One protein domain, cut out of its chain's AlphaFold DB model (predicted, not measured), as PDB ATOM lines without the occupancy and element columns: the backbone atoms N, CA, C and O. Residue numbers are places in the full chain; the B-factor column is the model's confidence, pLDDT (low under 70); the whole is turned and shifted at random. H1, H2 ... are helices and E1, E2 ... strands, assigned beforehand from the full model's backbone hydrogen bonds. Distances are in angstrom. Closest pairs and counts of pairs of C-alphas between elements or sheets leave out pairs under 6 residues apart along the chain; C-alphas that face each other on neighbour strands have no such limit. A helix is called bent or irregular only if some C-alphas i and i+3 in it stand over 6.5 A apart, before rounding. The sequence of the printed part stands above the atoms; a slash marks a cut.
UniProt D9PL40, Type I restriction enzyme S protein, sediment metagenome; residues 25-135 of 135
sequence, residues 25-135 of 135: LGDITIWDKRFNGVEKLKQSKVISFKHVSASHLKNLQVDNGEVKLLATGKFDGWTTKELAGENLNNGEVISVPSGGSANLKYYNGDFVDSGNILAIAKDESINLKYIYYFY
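This is residues 25 to 135 of the 135 residues of the protein "Type I restriction enzyme S protein" of sediment metagenome (UniProt D9PL40). A strongly twisted sheet of five strands, E3 and E4 sharply bent, has short helices round it: H4 over E3, and H2 and H3 toward the end where E2 pairs with E4. A long unnamed stretch, residues 32 to 53, makes a wide loop beside H1 and E1, then runs back to H2. The 111 printed residues include four named helices and five named strands, ordered H1 E1 H2 E2 H3 E3 E4 E5 H4; the sheet, E1 E5 E3 E4 E2, is mixed, as is the class, helices and strands. The whole is compact, with a radius of gyration of the C-alphas of 14.1 A and spans of 41 by 28 by 26 A.

H1, residues 25 to 28, only grazes the sheet. Edge strand E1, residues 29 to 31, is antiparallel to E5, residues 116 to 121; N 30 and O 120 are 2.9 A apart. H2, residues 54 to 59, has a height over the sheet of 8.5 A. Edge strand E2, residues 67 to 71, is parallel to E4, residues 105 to 114, with N 68 and O 110 3.0 A apart. H3, residues 81 to 87, is irregular, with C-alphas 83 and 86 8.7 A apart. E3, residues 89 to 97, forms a hairpin with E4, N 93 and O 107 2.8 A apart; E3 bends by 101 degrees at residue 92. E5 and E3 are antiparallel, N 94 and O 119 2.9 A apart. H4, residues 128 to 134, runs along E3 at 13 degrees on the local plane; their closest C-alphas, Ile 94 and Tyr 132, are 6.8 A apart. H2, H3 and H4 on one face of the sheet E1 E5 E3 E4 E2 make two layers, one of helices and one of strands. Every O i to N i+4 pair is within hydrogen-bond range in H2 and H4, but 1 of 3 in H3, where 3 of 4 O i to N i+3 pairs are; H1 is too short for an O i to N i+4 pair.

H1 begins at C-alpha 25, (28.225, -36.629, -139.838). E3 spans 17.1 A and E5 16.3 A. H4 ends at C-alpha 134, (20.220, -40.829, -133.445).

The C-alphas farthest apart, of Leu 41 and Asp 63, are 43.9 A apart. The printed part has no cut; the link E1 to H2 is long, and no printed residue is under 70 in pLDDT.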
ATOM      1  N   LEU A  25      28.848 -37.863-140.330       89.81
ATOM      2  CA  LEU A  25      28.225 -36.629-139.838       89.81
ATOM      3  C   LEU A  25      28.818 -35.379-140.509       89.81
ATOM      4  O   LEU A  25      28.085 -34.456-140.855       89.81
ATOM      5  N   GLY A  26      30.136 -35.364-140.733       90.19
ATOM      6  CA  GLY A  26      30.831 -34.264-141.409       90.19
ATOM      7  C   GLY A  26      30.441 -34.078-142.879       90.19
ATOM      8  O   GLY A  26      30.597 -32.979-143.402       90.19
ATOM      9  N   ASP A  27      29.891 -35.103-143.533       91.06
ATOM     10  CA  ASP A  27      29.454 -35.006-144.927       91.06
ATOM     11  C   ASP A  27      28.075 -34.350-145.060       91.06
ATOM     12  O   ASP A  27      27.785 -33.774-146.112       91.06
ATOM     13  N   ILE A  28      27.266 -34.391-143.994       93.38
ATOM     14  CA  ILE A  28      25.879 -33.893-143.934       93.38
ATOM     15  C   ILE A  28      25.699 -32.674-143.013       93.38
ATOM     16  O   ILE A  28      24.606 -32.118-142.916       93.38
ATOM     17  N   THR A  29      26.757 -32.209-142.347       94.56
ATOM     18  CA  THR A  29      26.704 -31.024-141.475       94.56
ATOM     19  C   THR A  29      27.755 -29.987-141.840       94.56
ATOM     20  O   THR A  29      28.813 -30.302-142.381       94.56
ATOM     21  N   ILE A  30      27.463 -28.724-141.530       95.69
ATOM     22  CA  ILE A  30      28.427 -27.621-141.595       95.69
ATOM     23  C   ILE A  30      28.627 -27.097-140.177       95.69
ATOM     24  O   ILE A  30      27.656 -26.841-139.468       95.69
ATOM     25  N   TRP A  31      29.885 -26.930-139.780       95.56
ATOM     26  CA  TRP A  31      30.265 -26.546-138.424       95.56
ATOM     27  C   TRP A  31      30.743 -25.100-138.365       95.56
ATOM     28  O   TRP A  31      31.280 -24.569-139.342       95.56
ATOM     29  N   ASP A  32      30.575 -24.466-137.208       95.25
ATOM     30  CA  ASP A  32      31.036 -23.099-136.933       95.25
ATOM     31  C   ASP A  32      32.539 -22.987-136.641       95.25
ATOM     32  O   ASP A  32      33.102 -21.901-136.482       95.25
ATOM     33  N   LYS A  33      33.215 -24.135-136.607       92.00
ATOM     34  CA  LYS A  33      34.632 -24.261-136.311       92.00
ATOM     35  C   LYS A  33      35.284 -25.294-137.218       92.00
ATOM     36  O   LYS A  33      34.684 -26.293-137.604       92.00
ATOM     37  N   ARG A  34      36.569 -25.072-137.506       91.56
ATOM     38  CA  ARG A  34      37.427 -26.072-138.149       91.56
ATOM     39  C   ARG A  34      38.052 -27.006-137.121       91.56
ATOM     40  O   ARG A  34      38.551 -26.556-136.088       91.56
ATOM     41  N   PHE A  35      38.090 -28.290-137.443       90.50
ATOM     42  CA  PHE A  35      38.704 -29.311-136.602       90.50
ATOM     43  C   PHE A  35      40.125 -29.615-137.073       90.50
ATOM     44  O   PHE A  35      40.379 -29.799-138.265       90.50
ATOM     45  N   ASN A  36      41.056 -29.694-136.126       89.38
ATOM     46  CA  ASN A  36      42.430 -30.088-136.415       89.38
ATOM     47  C   ASN A  36      42.474 -31.558-136.854       89.38
ATOM     48  O   ASN A  36      41.805 -32.398-136.262       89.38
ATOM     49  N   GLY A  37      43.284 -31.867-137.868       87.50
ATOM     50  CA  GLY A  37      43.448 -33.237-138.370       87.50
ATOM     51  C   GLY A  37      42.381 -33.696-139.367       87.50
ATOM     52  O   GLY A  37      42.464 -34.819-139.847       87.50
ATOM     53  N   VAL A  38      41.421 -32.841-139.724       87.88
ATOM     54  CA  VAL A  38      40.460 -33.120-140.798       87.88
ATOM     55  C   VAL A  38      40.871 -32.382-142.069       87.88
ATOM     56  O   VAL A  38      41.341 -31.243-142.033       87.88
ATOM     57  N   GLU A  39      40.700 -33.040-143.212       87.56
ATOM     58  CA  GLU A  39      41.034 -32.476-144.516       87.56
ATOM     59  C   GLU A  39      40.260 -31.186-144.811       87.56
ATOM     60  O   GLU A  39      39.047 -31.092-144.611       87.56
ATOM     61  N   LYS A  40      40.953 -30.192-145.382       85.12
ATOM     62  CA  LYS A  40      40.356 -28.889-145.723       85.12
ATOM     63  C   LYS A  40      39.177 -29.006-146.692       85.12
ATOM     64  O   LYS A  40      38.270 -28.186-146.625       85.12
ATOM     65  N   LEU A  41      39.185 -30.006-147.577       85.12
ATOM     66  CA  LEU A  41      38.101 -30.239-148.536       85.12
ATOM     67  C   LEU A  41      36.794 -30.633-147.832       85.12
ATOM     68  O   LEU A  41      35.736 -30.119-148.197       85.12
ATOM     69  N   LYS A  42      36.882 -31.447-146.767       83.69
ATOM     70  CA  LYS A  42      35.738 -31.848-145.931       83.69
ATOM     71  C   LYS A  42      35.165 -30.690-145.099       83.69
ATOM     72  O   LYS A  42      34.027 -30.757-144.662       83.69
ATOM     73  N   GLN A  43      35.923 -29.609-144.903       88.69
ATOM     74  CA  GLN A  43      35.514 -28.422-144.130       88.69
ATOM     75  C   GLN A  43      35.651 -27.131-144.947       88.69
ATOM     76  O   GLN A  43      36.084 -26.083-144.455       88.69
ATOM     77  N   SER A  44      35.312 -27.223-146.235       85.56
ATOM     78  CA  SER A  44      35.409 -26.112-147.187       85.56
ATOM     79  C   SER A  44      34.487 -24.941-146.829       85.56
ATOM     80  O   SER A  44      34.818 -23.791-147.118       85.56
ATOM     81  N   LYS A  45      33.371 -25.224-146.150       90.50
ATOM     82  CA  LYS A  45      32.446 -24.237-145.590       90.50
ATOM     83  C   LYS A  45      32.528 -24.248-144.066       90.50
ATOM     84  O   LYS A  45      32.608 -25.308-143.456       90.50
ATOM     85  N   VAL A  46      32.492 -23.056-143.482       91.50
ATOM     86  CA  VAL A  46      32.404 -22.823-142.039       91.50
ATOM     87  C   VAL A  46      31.367 -21.730-141.850       91.50
ATOM     88  O   VAL A  46      31.424 -20.710-142.540       91.50
ATOM     89  N   ILE A  47      30.404 -21.964-140.974       93.56
ATOM     90  CA  ILE A  47      29.386 -20.966-140.627       93.56
ATOM     91  C   ILE A  47      29.925 -20.072-139.512       93.56
ATOM     92  O   ILE A  47      30.833 -20.460-138.785       93.56
ATOM     93  N   SER A  48      29.401 -18.861-139.374       93.69
ATOM     94  CA  SER A  48      29.811 -17.974-138.288       93.69
ATOM     95  C   SER A  48      28.632 -17.747-137.362       93.69
ATOM     96  O   SER A  48      27.624 -17.174-137.768       93.69
ATOM     97  N   PHE A  49      28.786 -18.192-136.120       97.00
ATOM     98  CA  PHE A  49      27.917 -17.828-135.015       97.00
ATOM     99  C   PHE A  49      28.688 -16.988-134.004       97.00
ATOM    100  O   PHE A  49      29.921 -16.999-133.943       97.00
ATOM    101  N   LYS A  50      27.941 -16.212-133.229       97.25
ATOM    102  CA  LYS A  50      28.480 -15.393-132.149       97.25
ATOM    103  C   LYS A  50      28.494 -16.201-130.864       97.25
ATOM    104  O   LYS A  50      27.527 -16.898-130.562       97.25
ATOM    105  N   HIS A  51      29.561 -16.049-130.092       97.06
ATOM    106  CA  HIS A  51      29.733 -16.739-128.820       97.06
ATOM    107  C   HIS A  51      30.114 -15.730-127.741       97.06
ATOM    108  O   HIS A  51      31.008 -14.907-127.946       97.06
ATOM    109  N   VAL A  52      29.474 -15.822-126.579       96.88
ATOM    110  CA  VAL A  52      29.796 -15.008-125.399       96.88
ATOM    111  C   VAL A  52      30.478 -15.849-124.322       96.88
ATOM    112  O   VAL A  52      30.485 -17.083-124.365       96.88
ATOM    113  N   SER A  53      31.054 -15.196-123.312       95.88
ATOM    114  CA  SER A  53      31.587 -15.903-122.145       95.88
ATOM    115  C   SER A  53      30.464 -16.504-121.291       95.88
ATOM    116  O   SER A  53      29.344 -15.995-121.255       95.88
ATOM    117  N   ALA A  54      30.771 -17.563-120.539       93.88
ATOM    118  CA  ALA A  54      29.777 -18.231-119.697       93.88
ATOM    119  C   ALA A  54      29.223 -17.321-118.586       93.88
ATOM    120  O   ALA A  54      28.077 -17.483-118.169       93.88
ATOM    121  N   SER A  55      30.027 -16.371-118.093       95.00
ATOM    122  CA  SER A  55      29.573 -15.361-117.132       95.00
ATOM    123  C   SER A  55      28.641 -14.347-117.785       95.00
ATOM    124  O   SER A  55      27.589 -14.052-117.226       95.00
ATOM    125  N   HIS A  56      28.981 -13.869-118.985       96.69
ATOM    126  CA  HIS A  56      28.133 -12.949-119.733       96.69
ATOM    127  C   HIS A  56      26.786 -13.596-120.069       96.69
ATOM    128  O   HIS A  56      25.755 -12.989-119.812       96.69
ATOM    129  N   LEU A  57      26.778 -14.848-120.545       96.69
ATOM    130  CA  LEU A  57      25.547 -15.574-120.866       96.69
ATOM    131  C   LEU A  57      24.580 -15.619-119.673       96.69
ATOM    132  O   LEU A  57      23.399 -15.329-119.823       96.69
ATOM    133  N   LYS A  58      25.085 -15.952-118.478       95.50
ATOM    134  CA  LYS A  58      24.267 -16.023-117.258       95.50
ATOM    135  C   LYS A  58      23.696 -14.666-116.850       95.50
ATOM    136  O   LYS A  58      22.581 -14.613-116.350       95.50
ATOM    137  N   ASN A  59      24.432 -13.584-117.090       96.94
ATOM    138  CA  ASN A  59      23.983 -12.230-116.766       96.94
ATOM    139  C   ASN A  59      22.859 -11.727-117.686       96.94
ATOM    140  O   ASN A  59      22.190 -10.763-117.332       96.94
ATOM    141  N   LEU A  60      22.643 -12.358-118.847       96.94
ATOM    142  CA  LEU A  60      21.548 -12.019-119.761       96.94
ATOM    143  C   LEU A  60      20.207 -12.652-119.356       96.94
ATOM    144  O   LEU A  60      19.191 -12.350-119.978       96.94
ATOM    145  N   GLN A  61      20.189 -13.556-118.371       97.50
ATOM    146  CA  GLN A  61      18.993 -14.316-118.020       97.50
ATOM    147  C   GLN A  61      17.869 -13.422-117.485       97.50
ATOM    148  O   GLN A  61      18.073 -12.619-116.577       97.50
ATOM    149  N   VAL A  62      16.661 -13.652-117.998       97.12
ATOM    150  CA  VAL A  62      15.403 -13.088-117.496       97.12
ATOM    151  C   VAL A  62      14.326 -14.174-117.467       97.12
ATOM    152  O   VAL A  62      14.417 -15.167-118.190       97.12
ATOM    153  N   ASP A  63      13.287 -13.990-116.652       93.06
ATOM    154  CA  ASP A  63      12.249 -15.016-116.463       93.06
ATOM    155  C   ASP A  63      11.298 -15.160-117.667       93.06
ATOM    156  O   ASP A  63      10.822 -16.257-117.943       93.06
ATOM    157  N   ASN A  64      11.052 -14.075-118.412       92.50
ATOM    158  CA  ASN A  64      10.073 -14.019-119.510       92.50
ATOM    159  C   ASN A  64      10.719 -13.687-120.867       92.50
ATOM    160  O   ASN A  64      10.219 -12.841-121.603       92.50
ATOM    161  N   GLY A  65      11.864 -14.304-121.162       95.81
ATOM    162  CA  GLY A  65      12.579 -14.105-122.424       95.81
ATOM    163  C   GLY A  65      12.122 -15.046-123.542       95.81
ATOM    164  O   GLY A  65      11.662 -16.158-123.292       95.81
ATOM    165  N   GLU A  66      12.308 -14.615-124.785       97.44
ATOM    166  CA  GLU A  66      11.998 -15.350-126.016       97.44
ATOM    167  C   GLU A  66      13.235 -15.910-126.745       97.44
ATOM    168  O   GLU A  66      13.106 -16.718-127.663       97.44
ATOM    169  N   VAL A  67      14.439 -15.507-126.336       98.31
ATOM    170  CA  VAL A  67      15.722 -15.928-126.916       98.31
ATOM    171  C   VAL A  67      16.399 -16.941-125.999       98.31
ATOM    172  O   VAL A  67      16.596 -16.686-124.811       98.31
ATOM    173  N   LYS A  68      16.793 -18.098-126.536       98.12
ATOM    174  CA  LYS A  68      17.399 -19.180-125.747       98.12
ATOM    175  C   LYS A  68      18.847 -18.871-125.376       98.12
ATOM    176  O   LYS A  68      19.636 -18.463-126.223       98.12
ATOM    177  N   LEU A  69      19.237 -19.154-124.135       97.69
ATOM    178  CA  LEU A  69      20.638 -19.116-123.707       97.69
ATOM    179  C   LEU A  69      21.258 -20.522-123.800       97.69
ATOM    180  O   LEU A  69      21.043 -21.376-122.937       97.69
ATOM    181  N   LEU A  70      22.042 -20.776-124.850       95.88
ATOM    182  CA  LEU A  70      22.698 -22.062-125.100       95.88
ATOM    183  C   LEU A  70      24.067 -22.127-124.411       95.88
ATOM    184  O   LEU A  70      25.085 -21.701-124.944       95.88
ATOM    185  N   ALA A  71      24.105 -22.698-123.207       93.94
ATOM    186  CA  ALA A  71      25.351 -23.008-122.500       93.94
ATOM    187  C   ALA A  71      25.837 -24.445-122.767       93.94
ATOM    188  O   ALA A  71      25.021 -25.331-123.008       93.94
ATOM    189  N   THR A  72      27.129 -24.718-122.585       90.75
ATOM    190  CA  THR A  72      27.702 -26.085-122.595       90.75
ATOM    191  C   THR A  72      27.189 -26.999-121.472       90.75
ATOM    192  O   THR A  72      27.178 -28.220-121.595       90.75
ATOM    193  N   GLY A  73      26.775 -26.420-120.341       86.25
ATOM    194  CA  GLY A  73      26.360 -27.154-119.142       86.25
ATOM    195  C   GLY A  73      24.856 -27.434-119.049       86.25
ATOM    196  O   GLY A  73      24.105 -27.346-120.018       86.25
ATOM    197  N   LYS A  74      24.399 -27.729-117.826       86.19
ATOM    198  CA  LYS A  74      22.970 -27.889-117.482       86.19
ATOM    199  C   LYS A  74      22.233 -26.564-117.273       86.19
ATOM    200  O   LYS A  74      21.065 -26.576-116.908       86.19
ATOM    201  N   PHE A  75      22.927 -25.441-117.448       89.94
ATOM    202  CA  PHE A  75      22.284 -24.139-117.404       89.94
ATOM    203  C   PHE A  75      21.230 -24.071-118.506       89.94
ATOM    204  O   PHE A  75      21.514 -24.400-119.664       89.94
ATOM    205  N   ASP A  76      20.038 -23.662-118.098       89.25
ATOM    206  CA  ASP A  76      18.914 -23.410-118.969       89.25
ATOM    207  C   ASP A  76      18.306 -22.062-118.591       89.25
ATOM    208  O   ASP A  76      18.109 -21.774-117.409       89.25
ATOM    209  N   GLY A  77      18.070 -21.221-119.588       95.38
ATOM    210  CA  GLY A  77      17.640 -19.851-119.386       95.38
ATOM    211  C   GLY A  77      17.250 -19.185-120.694       95.38
ATOM    212  O   GLY A  77      17.541 -19.681-121.789       95.38
ATOM    213  N   TRP A  78      16.593 -18.045-120.548       98.12
ATOM    214  CA  TRP A  78      16.073 -17.250-121.647       98.12
ATOM    215  C   TRP A  78      16.441 -15.780-121.450       98.12
ATOM    216  O   TRP A  78      16.740 -15.346-120.338       98.12
ATOM    217  N   THR A  79      16.453 -15.026-122.540       98.38
ATOM    218  CA  THR A  79      16.678 -13.578-122.573       98.38
ATOM    219  C   THR A  79      15.758 -12.932-123.608       98.38
ATOM    220  O   THR A  79      15.080 -13.631-124.353       98.38
ATOM    221  N   THR A  80      15.711 -11.608-123.660       98.31
ATOM    222  CA  THR A  80      14.978 -10.853-124.693       98.31
ATOM    223  C   THR A  80      15.885 -10.525-125.877       98.31
ATOM    224  O   THR A  80      17.105 -10.433-125.702       98.31
ATOM    225  N   LYS A  81      15.326 -10.238-127.054       97.75
ATOM    226  CA  LYS A  81      16.104  -9.768-128.217       97.75
ATOM    227  C   LYS A  81      16.894  -8.492-127.933       97.75
ATOM    228  O   LYS A  81      18.027  -8.377-128.398       97.75
ATOM    229  N   GLU A  82      16.341  -7.568-127.149       97.19
ATOM    230  CA  GLU A  82      17.000  -6.309-126.787       97.19
ATOM    231  C   GLU A  82      18.280  -6.555-125.977       97.19
ATOM    232  O   GLU A  82      19.324  -5.981-126.279       97.19
ATOM    233  N   LEU A  83      18.210  -7.440-124.976       97.31
ATOM    234  CA  LEU A  83      19.357  -7.832-124.148       97.31
ATOM    235  C   LEU A  83      20.377  -8.688-124.906       97.31
ATOM    236  O   LEU A  83      21.578  -8.528-124.694       97.31
ATOM    237  N   ALA A  84      19.924  -9.580-125.792       97.38
ATOM    238  CA  ALA A  84      20.820 -10.338-126.662       97.38
ATOM    239  C   ALA A  84      21.616  -9.401-127.583       97.38
ATOM    240  O   ALA A  84      22.823  -9.585-127.762       97.38
ATOM    241  N   GLY A  85      20.947  -8.384-128.140       97.25
ATOM    242  CA  GLY A  85      21.555  -7.307-128.910       97.25
ATOM    243  C   GLY A  85      22.459  -7.824-130.024       97.25
ATOM    244  O   GLY A  85      22.067  -8.647-130.855       97.25
ATOM    245  N   GLU A  86      23.710  -7.368-130.028       96.88
ATOM    246  CA  GLU A  86      24.683  -7.796-131.027       96.88
ATOM    247  C   GLU A  86      25.075  -9.269-130.912       96.88
ATOM    248  O   GLU A  86      25.576  -9.798-131.891       96.88
ATOM    249  N   ASN A  87      24.813  -9.954-129.794       97.69
ATOM    250  CA  ASN A  87      25.149 -11.368-129.589       97.69
ATOM    251  C   ASN A  87      24.067 -12.332-130.098       97.69
ATOM    252  O   ASN A  87      24.235 -13.547-129.997       97.69
ATOM    253  N   LEU A  88      22.968 -11.805-130.646       98.12
ATOM    254  CA  LEU A  88      21.881 -12.611-131.185       98.12
ATOM    255  C   LEU A  88      22.341 -13.431-132.403       98.12
ATOM    256  O   LEU A  88      22.900 -12.884-133.366       98.12
ATOM    257  N   ASN A  89      22.045 -14.728-132.350       98.25
ATOM    258  CA  ASN A  89      22.089 -15.678-133.455       98.25
ATOM    259  C   ASN A  89      20.669 -16.178-133.767       98.25
ATOM    260  O   ASN A  89      19.794 -16.167-132.901       98.25
ATOM    261  N   ASN A  90      20.464 -16.674-134.987       97.88
ATOM    262  CA  ASN A  90      19.227 -17.321-135.414       97.88
ATOM    263  C   ASN A  90      19.555 -18.548-136.275       97.88
ATOM    264  O   ASN A  90      20.441 -18.476-137.130       97.88
ATOM    265  N   GLY A  91      18.855 -19.658-136.046       96.94
ATOM    266  CA  GLY A  91      18.950 -20.846-136.891       96.94
ATOM    267  C   GLY A  91      18.570 -22.145-136.185       96.94
ATOM    268  O   GLY A  91      18.306 -22.170-134.982       96.94
ATOM    269  N   GLU A  92      18.568 -23.233-136.955       97.94
ATOM    270  CA  GLU A  92      18.435 -24.605-136.465       97.94
ATOM    271  C   GLU A  92      19.825 -25.216-136.263       97.94
ATOM    272  O   GLU A  92      20.584 -25.360-137.222       97.94
ATOM    273  N   VAL A  93      20.169 -25.552-135.019       97.50
ATOM    274  CA  VAL A  93      21.515 -25.982-134.629       97.50
ATOM    275  C   VAL A  93      21.505 -27.218-133.734       97.50
ATOM    276  O   VAL A  93      20.628 -27.398-132.883       97.50
ATOM    277  N   ILE A  94      22.548 -28.035-133.878       96.38
ATOM    278  CA  ILE A  94      23.019 -28.943-132.830       96.38
ATOM    279  C   ILE A  94      24.207 -28.277-132.146       96.38
ATOM    280  O   ILE A  94      25.142 -27.840-132.815       96.38
ATOM    281  N   SER A  95      24.189 -28.221-130.816       94.69
ATOM    282  CA  SER A  95      25.295 -27.698-130.021       94.69
ATOM    283  C   SER A  95      26.040 -28.826-129.319       94.69
ATOM    284  O   SER A  95      25.442 -29.583-128.545       94.69
ATOM    285  N   VAL A  96      27.351 -28.896-129.540       93.00
ATOM    286  CA  VAL A  96      28.258 -29.815-128.851       93.00
ATOM    287  C   VAL A  96      29.147 -29.008-127.905       93.00
ATOM    288  O   VAL A  96      29.851 -28.106-128.361       93.00
ATOM    289  N   PRO A  97      29.174 -29.311-126.598       92.62
ATOM    290  CA  PRO A  97      30.091 -28.658-125.677       92.62
ATOM    291  C   PRO A  97      31.547 -28.792-126.133       92.62
ATOM    292  O   PRO A  97      32.025 -29.901-126.362       92.62
ATOM    293  N   SER A  98      32.282 -27.678-126.217       88.25
ATOM    294  CA  SER A  98      33.716 -27.719-126.555       88.25
ATOM    295  C   SER A  98      34.587 -28.359-125.461       88.25
ATOM    296  O   SER A  98      35.748 -28.686-125.703       88.25
ATOM    297  N   GLY A  99      34.028 -28.555-124.262       84.50
ATOM    298  CA  GLY A  99      34.637 -29.260-123.141       84.50
ATOM    299  C   GLY A  99      33.646 -29.459-121.990       84.50
ATOM    300  O   GLY A  99      32.537 -28.923-122.004       84.50
ATOM    301  N   GLY A 100      34.057 -30.213-120.969       80.12
ATOM    302  CA  GLY A 100      33.224 -30.514-119.802       80.12
ATOM    303  C   GLY A 100      32.323 -31.735-120.009       80.12
ATOM    304  O   GLY A 100      32.772 -32.767-120.501       80.12
ATOM    305  N   SER A 101      31.066 -31.647-119.571       78.31
ATOM    306  CA  SER A 101      30.103 -32.750-119.688       78.31
ATOM    307  C   SER A 101      29.573 -32.879-121.115       78.31
ATOM    308  O   SER A 101      29.153 -31.888-121.706       78.31
ATOM    309  N   ALA A 102      29.516 -34.108-121.631       79.81
ATOM    310  CA  ALA A 102      28.846 -34.404-122.891       79.81
ATOM    311  C   ALA A 102      27.335 -34.152-122.742       79.81
ATOM    312  O   ALA A 102      26.630 -34.912-122.080       79.81
ATOM    313  N   ASN A 103      26.859 -33.041-123.304       85.94
ATOM    314  CA  ASN A 103      25.454 -32.648-123.296       85.94
ATOM    315  C   ASN A 103      25.095 -32.029-124.649       85.94
ATOM    316  O   ASN A 103      25.178 -30.810-124.817       85.94
ATOM    317  N   LEU A 104      24.747 -32.878-125.618       90.44
ATOM    318  CA  LEU A 104      24.255 -32.409-126.907       90.44
ATOM    319  C   LEU A 104      22.892 -31.743-126.729       90.44
ATOM    320  O   LEU A 104      22.023 -32.251-126.015       90.44
ATOM    321  N   LYS A 105      22.682 -30.632-127.432       93.81
ATOM    322  CA  LYS A 105      21.383 -29.959-127.488       93.81
ATOM    323  C   LYS A 105      20.998 -29.705-128.930       93.81
ATOM    324  O   LYS A 105      21.857 -29.476-129.774       93.81
ATOM    325  N   TYR A 106      19.697 -29.710-129.168       96.44
ATOM    326  CA  TYR A 106      19.085 -29.243-130.397       96.44
ATOM    327  C   TYR A 106      18.280 -27.985-130.095       96.44
ATOM    328  O   TYR A 106      17.576 -27.925-129.080       96.44
ATOM    329  N   TYR A 107      18.362 -26.996-130.977       97.31
ATOM    330  CA  TYR A 107      17.546 -25.796-130.883       97.31
ATOM    331  C   TYR A 107      17.240 -25.230-132.268       97.31
ATOM    332  O   TYR A 107      18.063 -25.322-133.172       97.31
ATOM    333  N   ASN A 108      16.058 -24.636-132.426       97.81
ATOM    334  CA  ASN A 108      15.654 -23.937-133.638       97.81
ATOM    335  C   ASN A 108      14.992 -22.613-133.257       97.81
ATOM    336  O   ASN A 108      13.954 -22.618-132.592       97.81
ATOM    337  N   GLY A 109      15.605 -21.501-133.656       98.06
ATOM    338  CA  GLY A 109      15.101 -20.155-133.410       98.06
ATOM    339  C   GLY A 109      16.203 -19.186-133.002       98.06
ATOM    340  O   GLY A 109      17.361 -19.344-133.382       98.06
ATOM    341  N   ASP A 110      15.829 -18.185-132.209       98.50
ATOM    342  CA  ASP A 110      16.731 -17.150-131.703       98.50
ATOM    343  C   ASP A 110      17.488 -17.623-130.458       98.50
ATOM    344  O   ASP A 110      16.875 -18.117-129.502       98.50
ATOM    345  N   PHE A 111      18.813 -17.461-130.447       98.44
ATOM    346  CA  PHE A 111      19.655 -17.862-129.321       98.44
ATOM    347  C   PHE A 111      20.893 -16.981-129.125       98.44
ATOM    348  O   PHE A 111      21.365 -16.307-130.038       98.44
ATOM    349  N   VAL A 112      21.459 -17.053-127.921       98.25
ATOM    350  CA  VAL A 112      22.821 -16.614-127.597       98.25
ATOM    351  C   VAL A 112      23.608 -17.842-127.150       98.25
ATOM    352  O   VAL A 112      23.133 -18.603-126.306       98.25
ATOM    353  N   ASP A 113      24.796 -18.049-127.715       97.31
ATOM    354  CA  ASP A 113      25.632 -19.216-127.422       97.31
ATOM    355  C   ASP A 113      26.800 -18.887-126.488       97.31
ATOM    356  O   ASP A 113      27.394 -17.810-126.560       97.31
ATOM    357  N   SER A 114      27.178 -19.848-125.644       95.38
ATOM    358  CA  SER A 114      28.453 -19.820-124.937       95.38
ATOM    359  C   SER A 114      29.146 -21.178-124.927       95.38
ATOM    360  O   SER A 114      28.703 -22.119-124.263       95.38
ATOM    361  N   GLY A 115      30.315 -21.224-125.573       91.38
ATOM    362  CA  GLY A 115      31.290 -22.306-125.448       91.38
ATOM    363  C   GLY A 115      30.930 -23.596-126.184       91.38
ATOM    364  O   GLY A 115      31.614 -24.605-125.971       91.38
ATOM    365  N   ASN A 116      29.894 -23.599-127.022       94.94
ATOM    366  CA  ASN A 116      29.571 -24.748-127.856       94.94
ATOM    367  C   ASN A 116      30.298 -24.685-129.204       94.94
ATOM    368  O   ASN A 116      30.801 -23.646-129.623       94.94
ATOM    369  N   ILE A 117      30.360 -25.839-129.855       94.94
ATOM    370  CA  ILE A 117      30.632 -25.996-131.275       94.94
ATOM    371  C   ILE A 117      29.276 -26.273-131.919       94.94
ATOM    372  O   ILE A 117      28.584 -27.212-131.510       94.94
ATOM    373  N   LEU A 118      28.875 -25.441-132.872       96.69
ATOM    374  CA  LEU A 118      27.549 -25.490-133.473       96.69
ATOM    375  C   LEU A 118      27.609 -26.125-134.861       96.69
ATOM    376  O   LEU A 118      28.479 -25.808-135.674       96.69
ATOM    377  N   ALA A 119      26.653 -27.009-135.131       96.12
ATOM    378  CA  ALA A 119      26.446 -27.639-136.426       96.12
ATOM    379  C   ALA A 119      25.072 -27.279-136.988       96.12
ATOM    380  O   ALA A 119      24.085 -27.283-136.251       96.12
ATOM    381  N   ILE A 120      25.011 -27.046-138.298       97.06
ATOM    382  CA  ILE A 120      23.769 -26.943-139.074       97.06
ATOM    383  C   ILE A 120      23.700 -28.064-140.111       97.06
ATOM    384  O   ILE A 120      24.726 -28.649-140.477       97.06
ATOM    385  N   ALA A 121      22.502 -28.326-140.628       96.38
ATOM    386  CA  ALA A 121      22.322 -29.173-141.800       96.38
ATOM    387  C   ALA A 121      23.024 -28.568-143.029       96.38
ATOM    388  O   ALA A 121      23.010 -27.353-143.239       96.38
ATOM    389  N   LYS A 122      23.652 -29.414-143.848       94.81
ATOM    390  CA  LYS A 122      24.348 -28.974-145.066       94.81
ATOM    391  C   LYS A 122      23.397 -28.518-146.175       94.81
ATOM    392  O   LYS A 122      23.775 -27.657-146.974       94.81
ATOM    393  N   ASP A 123      22.197 -29.087-146.213       93.31
ATOM    394  CA  ASP A 123      21.122 -28.759-147.143       93.31
ATOM    395  C   ASP A 123      19.750 -29.126-146.545       93.31
ATOM    396  O   ASP A 123      19.662 -29.759-145.493       93.31
ATOM    397  N   GLU A 124      18.676 -28.706-147.217       92.19
ATOM    398  CA  GLU A 124      17.288 -28.833-146.749       92.19
ATOM    399  C   GLU A 124      16.757 -30.275-146.731       92.19
ATOM    400  O   GLU A 124      15.737 -30.542-146.095       92.19
ATOM    401  N   SER A 125      17.422 -31.223-147.405       92.94
ATOM    402  CA  SER A 125      17.009 -32.633-147.384       92.94
ATOM    403  C   SER A 125      17.336 -33.315-146.051       92.94
ATOM    404  O   SER A 125      16.796 -34.378-145.734       92.94
ATOM    405  N   ILE A 126      18.200 -32.693-145.248       94.25
ATOM    406  CA  ILE A 126      18.715 -33.242-144.002       94.25
ATOM    407  C   ILE A 126      17.896 -32.715-142.827       94.25
ATOM    408  O   ILE A 126      17.894 -31.528-142.508       94.25
ATOM    409  N   ASN A 127      17.245 -33.630-142.112       94.62
ATOM    410  CA  ASN A 127      16.531 -33.300-140.886       94.62
ATOM    411  C   ASN A 127      17.508 -33.264-139.697       94.62
ATOM    412  O   ASN A 127      17.890 -34.304-139.156       94.62
ATOM    413  N   LEU A 128      17.903 -32.065-139.265       95.56
ATOM    414  CA  LEU A 128      18.875 -31.913-138.177       95.56
ATOM    415  C   LEU A 128      18.343 -32.442-136.835       95.56
ATOM    416  O   LEU A 128      19.088 -33.019-136.044       95.56
ATOM    417  N   LYS A 129      17.035 -32.319-136.592       95.31
ATOM    418  CA  LYS A 129      16.392 -32.878-135.398       95.31
ATOM    419  C   LYS A 129      16.466 -34.404-135.358       95.31
ATOM    420  O   LYS A 129      16.637 -34.971-134.285       95.31
ATOM    421  N   TYR A 130      16.361 -35.072-136.507       93.50
ATOM    422  CA  TYR A 130      16.590 -36.513-136.609       93.50
ATOM    423  C   TYR A 130      18.028 -36.856-136.215       93.50
ATOM    424  O   TYR A 130      18.223 -37.703-135.351       93.50
ATOM    425  N   ILE A 131      19.023 -36.143-136.755       93.19
ATOM    426  CA  ILE A 131      20.436 -36.354-136.395       93.19
ATOM    427  C   ILE A 131      20.633 -36.263-134.875       93.19
ATOM    428  O   ILE A 131      21.268 -37.135-134.294       93.19
ATOM    429  N   TYR A 132      20.031 -35.270-134.215       93.88
ATOM    430  CA  TYR A 132      20.116 -35.114-132.758       93.88
ATOM    431  C   TYR A 132      19.628 -36.337-131.959       93.88
ATOM    432  O   TYR A 132      20.200 -36.640-130.917       93.88
ATOM    433  N   TYR A 133      18.586 -37.038-132.417       91.50
ATOM    434  CA  TYR A 133      18.039 -38.197-131.696       91.50
ATOM    435  C   TYR A 133      18.808 -39.500-131.921       91.50
ATOM    436  O   TYR A 133      18.659 -40.426-131.125       91.50
ATOM    437  N   PHE A 134      19.556 -39.595-133.018       85.69
ATOM    438  CA  PHE A 134      20.220 -40.829-133.445       85.69
ATOM    439  C   PHE A 134      21.746 -40.784-133.320       85.69
ATOM    440  O   PHE A 134      22.399 -41.785-133.619       85.69
ATOM    441  N   TYR A 135      22.298 -39.648-132.891       72.94
ATOM    442  CA  TYR A 135      23.706 -39.502-132.538       72.94
ATOM    443  C   TYR A 135      24.018 -40.069-131.148       72.94
ATOM    444  O   TYR A 135      23.172 -39.918-130.236       72.94
TER     445      TYR A 135